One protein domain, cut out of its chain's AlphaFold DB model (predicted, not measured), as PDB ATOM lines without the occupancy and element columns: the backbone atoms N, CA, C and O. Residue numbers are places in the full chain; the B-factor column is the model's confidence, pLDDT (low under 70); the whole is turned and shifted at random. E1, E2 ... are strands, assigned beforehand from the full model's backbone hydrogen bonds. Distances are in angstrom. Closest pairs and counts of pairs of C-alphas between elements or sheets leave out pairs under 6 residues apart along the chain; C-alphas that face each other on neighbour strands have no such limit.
ATOM      1  N   GLU A  97      70.012 144.013  17.235       88.62
ATOM      2  CA  GLU A  97      68.891 143.737  18.124       88.62
ATOM      3  C   GLU A  97      68.214 145.065  18.464       88.62
ATOM      4  O   GLU A  97      68.884 146.058  18.767       88.62
ATOM      5  N   CYS A  98      66.884 145.090  18.403       91.69
ATOM      6  CA  CYS A  98      66.117 146.247  18.841       91.69
ATOM      7  C   CYS A  98      66.129 146.281  20.369       91.69
ATOM      8  O   CYS A  98      65.553 145.403  21.009       91.69
ATOM      9  N   ASP A  99      66.839 147.257  20.938       91.00
ATOM     10  CA  ASP A  99      66.930 147.459  22.384       91.00
ATOM     11  C   ASP A  99      65.521 147.688  22.960       91.00
ATOM     12  O   ASP A  99      64.876 148.669  22.579       91.00
ATOM     13  N   PRO A 100      65.040 146.829  23.877       87.19
ATOM     14  CA  PRO A 100      63.726 146.985  24.490       87.19
ATOM     15  C   PRO A 100      63.668 148.084  25.569       87.19
ATOM     16  O   PRO A 100      62.619 148.280  26.180       87.19
ATOM     17  N   GLY A 101      64.764 148.802  25.846       85.69
ATOM     18  CA  GLY A 101      64.787 149.926  26.790       85.69
ATOM     19  C   GLY A 101      64.780 149.499  28.262       85.69
ATOM     20  O   GLY A 101      64.266 150.209  29.127       85.69
ATOM     21  N   LEU A 102      65.338 148.324  28.580       84.94
ATOM     22  CA  LEU A 102      65.344 147.775  29.949       84.94
ATOM     23  C   LEU A 102      66.182 148.602  30.939       84.94
ATOM     24  O   LEU A 102      66.026 148.455  32.151       84.94
ATOM     25  N   ASP A 103      67.060 149.468  30.433       87.12
ATOM     26  CA  ASP A 103      67.850 150.428  31.209       87.12
ATOM     27  C   ASP A 103      67.098 151.745  31.496       87.12
ATOM     28  O   ASP A 103      67.656 152.654  32.114       87.12
ATOM     29  N   GLY A 104      65.832 151.852  31.073       84.31
ATOM     30  CA  GLY A 104      65.026 153.068  31.164       84.31
ATOM     31  C   GLY A 104      65.214 154.027  29.985       84.31
ATOM     32  O   GLY A 104      64.657 155.126  30.016       84.31
ATOM     33  N   SER A 105      65.984 153.648  28.960       86.62
ATOM     34  CA  SER A 105      66.024 154.366  27.685       86.62
ATOM     35  C   SER A 105      64.766 154.107  26.851       86.62
ATOM     36  O   SER A 105      64.022 153.152  27.079       86.62
ATOM     37  N   LEU A 106      64.509 154.984  25.876       89.75
ATOM     38  CA  LEU A 106      63.450 154.742  24.905       89.75
ATOM     39  C   LEU A 106      63.937 153.700  23.891       89.75
ATOM     40  O   LEU A 106      64.688 154.012  22.962       89.75
ATOM     41  N   GLY A 107      63.531 152.455  24.126       89.19
ATOM     42  CA  GLY A 107      63.769 151.323  23.241       89.19
ATOM     43  C   GLY A 107      62.888 151.337  21.990       89.19
ATOM     44  O   GLY A 107      62.011 152.189  21.836       89.19
ATOM     45  N   GLY A 108      63.130 150.379  21.100       91.88
ATOM     46  CA  GLY A 108      62.372 150.173  19.870       91.88
ATOM     47  C   GLY A 108      61.881 148.735  19.744       91.88
ATOM     48  O   GLY A 108      62.463 147.812  20.305       91.88
ATOM     49  N   GLU A 109      60.827 148.547  18.959       91.50
ATOM     50  CA  GLU A 109      60.263 147.225  18.671       91.50
ATOM     51  C   GLU A 109      60.672 146.774  17.259       91.50
ATOM     52  O   GLU A 109      60.775 147.619  16.361       91.50
ATOM     53  N   PRO A 110      60.876 145.469  17.007       92.19
ATOM     54  CA  PRO A 110      61.117 144.969  15.658       92.19
ATOM     55  C   PRO A 110      59.922 145.269  14.742       92.19
ATOM     56  O   PRO A 110      58.803 144.813  14.978       92.19
ATOM     57  N   LEU A 111      60.158 146.039  13.682       93.44
ATOM     58  CA  LEU A 111      59.227 146.189  12.564       93.44
ATOM     59  C   LEU A 111      59.404 145.050  11.567       93.44
ATOM     60  O   LEU A 111      58.427 144.457  11.119       93.44
ATOM     61  N   GLU A 112      60.661 144.750  11.248       93.31
ATOM     62  CA  GLU A 112      61.051 143.572  10.489       93.31
ATOM     63  C   GLU A 112      62.057 142.772  11.302       93.31
ATOM     64  O   GLU A 112      63.007 143.318  11.869       93.31
ATOM     65  N   GLU A 113      61.848 141.462  11.349       93.69
ATOM     66  CA  GLU A 113      62.761 140.556  12.027       93.69
ATOM     67  C   GLU A 113      64.020 140.308  11.185       93.69
ATOM     68  O   GLU A 113      64.011 140.352   9.951       93.69
ATOM     69  N   CYS A 114      65.119 140.004  11.875       95.38
ATOM     70  CA  CYS A 114      66.345 139.533  11.244       95.38
ATOM     71  C   CYS A 114      66.090 138.202  10.524       95.38
ATOM     72  O   CYS A 114      65.515 137.264  11.080       95.38
ATOM     73  N   THR A 115      66.592 138.086   9.299       95.94
ATOM     74  CA  THR A 115      66.639 136.817   8.561       95.94
ATOM     75  C   THR A 115      68.048 136.598   8.033       95.94
ATOM     76  O   THR A 115      68.866 137.510   8.036       95.94
ATOM     77  N   ILE A 116      68.341 135.432   7.457       97.12
ATOM     78  CA  ILE A 116      69.640 135.222   6.798       97.12
ATOM     79  C   ILE A 116      69.884 136.168   5.607       97.12
ATOM     80  O   ILE A 116      71.013 136.288   5.131       97.12
ATOM     81  N   TYR A 117      68.853 136.870   5.135       96.62
ATOM     82  CA  TYR A 117      68.891 137.725   3.954       96.62
ATOM     83  C   TYR A 117      68.888 139.222   4.264       96.62
ATOM     84  O   TYR A 117      69.167 140.006   3.358       96.62
ATOM     85  N   GLN A 118      68.533 139.635   5.480       95.25
ATOM     86  CA  GLN A 118      68.422 141.045   5.858       95.25
ATOM     87  C   GLN A 118      68.550 141.232   7.368       95.25
ATOM     88  O   GLN A 118      68.228 140.331   8.142       95.25
ATOM     89  N   ASN A 119      69.002 142.419   7.765       95.00
ATOM     90  CA  ASN A 119      69.046 142.814   9.166       95.00
ATOM     91  C   ASN A 119      67.630 142.988   9.738       95.00
ATOM     92  O   ASN A 119      66.675 143.155   8.978       95.00
ATOM     93  N   ALA A 120      67.516 143.020  11.066       93.44
ATOM     94  CA  ALA A 120      66.311 143.526  11.707       93.44
ATOM     95  C   ALA A 120      66.152 145.031  11.430       93.44
ATOM     96  O   ALA A 120      67.138 145.773  11.361       93.44
ATOM     97  N   ILE A 121      64.907 145.482  11.300       93.06
ATOM     98  CA  ILE A 121      64.559 146.903  11.227       93.06
ATOM     99  C   ILE A 121      63.743 147.232  12.466       93.06
ATOM    100  O   ILE A 121      62.687 146.645  12.692       93.06
ATOM    101  N   CYS A 122      64.226 148.181  13.260       93.88
ATOM    102  CA  CYS A 122      63.569 148.610  14.486       93.88
ATOM    103  C   CYS A 122      62.679 149.824  14.222       93.88
ATOM    104  O   CYS A 122      63.039 150.713  13.448       93.88
ATOM    105  N   ARG A 123      61.526 149.875  14.889       93.00
ATOM    106  CA  ARG A 123      60.598 151.005  14.851       93.00
ATOM    107  C   ARG A 123      60.474 151.640  16.225       93.00
ATOM    108  O   ARG A 123      60.343 150.958  17.240       93.00
ATOM    109  N   CYS A 124      60.444 152.963  16.202       95.00
ATOM    110  CA  CYS A 124      60.221 153.812  17.357       95.00
ATOM    111  C   CYS A 124      58.779 154.334  17.409       95.00
ATOM    112  O   CYS A 124      58.065 154.264  16.404       95.00
ATOM    113  N   PRO A 125      58.333 154.841  18.570       92.88
ATOM    114  CA  PRO A 125      57.122 155.654  18.655       92.88
ATOM    115  C   PRO A 125      57.178 156.873  17.721       92.88
ATOM    116  O   PRO A 125      58.260 157.279  17.297       92.88
ATOM    117  N   ASP A 126      56.017 157.472  17.452       90.94
ATOM    118  CA  ASP A 126      55.914 158.710  16.667       90.94
ATOM    119  C   ASP A 126      56.780 159.825  17.282       90.94
ATOM    120  O   ASP A 126      56.950 159.871  18.501       90.94
ATOM    121  N   GLU A 127      57.319 160.715  16.441       93.19
ATOM    122  CA  GLU A 127      58.315 161.754  16.789       93.19
ATOM    123  C   GLU A 127      59.729 161.236  17.132       93.19
ATOM    124  O   GLU A 127      60.610 162.012  17.515       93.19
ATOM    125  N   PHE A 128      59.992 159.934  16.974       95.50
ATOM    126  CA  PHE A 128      61.311 159.330  17.177       95.50
ATOM    127  C   PHE A 128      61.729 158.468  15.982       95.50
ATOM    128  O   PHE A 128      60.909 157.852  15.303       95.50
ATOM    129  N   TYR A 129      63.038 158.349  15.780       95.69
ATOM    130  CA  TYR A 129      63.642 157.443  14.807       95.69
ATOM    131  C   TYR A 129      64.634 156.494  15.484       95.69
ATOM    132  O   TYR A 129      65.183 156.782  16.554       95.69
ATOM    133  N   TRP A 130      64.886 155.341  14.864       95.31
ATOM    134  CA  TRP A 130      65.887 154.393  15.338       95.31
ATOM    135  C   TRP A 130      67.293 154.857  14.954       95.31
ATOM    136  O   TRP A 130      67.679 154.829  13.785       95.31
ATOM    137  N   SER A 131      68.090 155.247  15.948       93.25
ATOM    138  CA  SER A 131      69.481 155.640  15.743       93.25
ATOM    139  C   SER A 131      70.390 154.419  15.833       93.25
ATOM    140  O   SER A 131      70.655 153.922  16.929       93.25
ATOM    141  N   GLN A 132      70.916 153.950  14.695       88.62
ATOM    142  CA  GLN A 132      71.877 152.837  14.687       88.62
ATOM    143  C   GLN A 132      73.137 153.105  15.536       88.62
ATOM    144  O   GLN A 132      73.517 152.214  16.296       88.62
ATOM    145  N   PRO A 133      73.772 154.299  15.494       90.38
ATOM    146  CA  PRO A 133      74.950 154.578  16.319       90.38
ATOM    147  C   PRO A 133      74.677 154.488  17.824       90.38
ATOM    148  O   PRO A 133      75.519 153.996  18.574       90.38
ATOM    149  N   ASN A 134      73.498 154.943  18.262       89.38
ATOM    150  CA  ASN A 134      73.115 154.956  19.675       89.38
ATOM    151  C   ASN A 134      72.362 153.686  20.112       89.38
ATOM    152  O   ASN A 134      72.111 153.520  21.309       89.38
ATOM    153  N   ARG A 135      71.981 152.833  19.149       89.12
ATOM    154  CA  ARG A 135      71.121 151.649  19.299       89.12
ATOM    155  C   ARG A 135      69.879 151.900  20.155       89.12
ATOM    156  O   ARG A 135      69.589 151.140  21.069       89.12
ATOM    157  N   ARG A 136      69.186 153.008  19.895       92.88
ATOM    158  CA  ARG A 136      67.985 153.418  20.640       92.88
ATOM    159  C   ARG A 136      67.129 154.385  19.839       92.88
ATOM    160  O   ARG A 136      67.610 155.006  18.884       92.88
ATOM    161  N   CYS A 137      65.896 154.580  20.288       95.31
ATOM    162  CA  CYS A 137      65.036 155.618  19.750       95.31
ATOM    163  C   CYS A 137      65.538 156.998  20.170       95.31
ATOM    164  O   CYS A 137      65.799 157.267  21.344       95.31
ATOM    165  N   THR A 138      65.711 157.863  19.180       95.12
ATOM    166  CA  THR A 138      66.178 159.240  19.343       95.12
ATOM    167  C   THR A 138      65.103 160.170  18.801       95.12
ATOM    168  O   THR A 138      64.453 159.835  17.814       95.12
TER     169      THR A 138
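This is residues 97 to 138 of the 212 residues of a protein of Branchiostoma belcheri (UniProt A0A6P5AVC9). With little regular structure, the domain is a looped leading stretch, residues 97 to 108, followed by two small two-stranded hairpins, E1 with E2 and E3 with E4. The 42 printed residues include four named strands, E1 to E4 in that order, and no named helix; the class is all strand, with 14 residues in named elements, and both pairs are antiparallel. The whole is compact, radius of gyration of the C-alphas 10.1 A, spanning 30 by 21 by 16 A.

E1, residues 109 to 112, and E2, residues 121 to 123, form a hairpin at 136 degrees; N 111 and O 121 are within hydrogen-bond range, 2.8 A. A tight link leads to E3, residues 128 to 131; the closest C-alphas of E2 and E3, Cys 122 and Trp 130, are 6.3 A apart. E3 and E4, residues 136 to 138, form a hairpin at 132 degrees, with N 129 and O 138 at 2.9 A. E1 is apart from E3 and E4; E2 and E4 are only just apart, closest 8.1 A.

E1 begins at C-alpha 109 (60.263, 147.225, 18.671) and is 9.0 A long; E2 is 6.8 A. E3 is 9.1 A; E4, 6.2 A, ends at C-alpha 138 (66.178, 159.240, 19.343).

The two C-alphas farthest apart, Gly 104 and Tyr 117, are 31.5 A apart. The printed part has no cut, and no printed residue is under 70 in pLDDT.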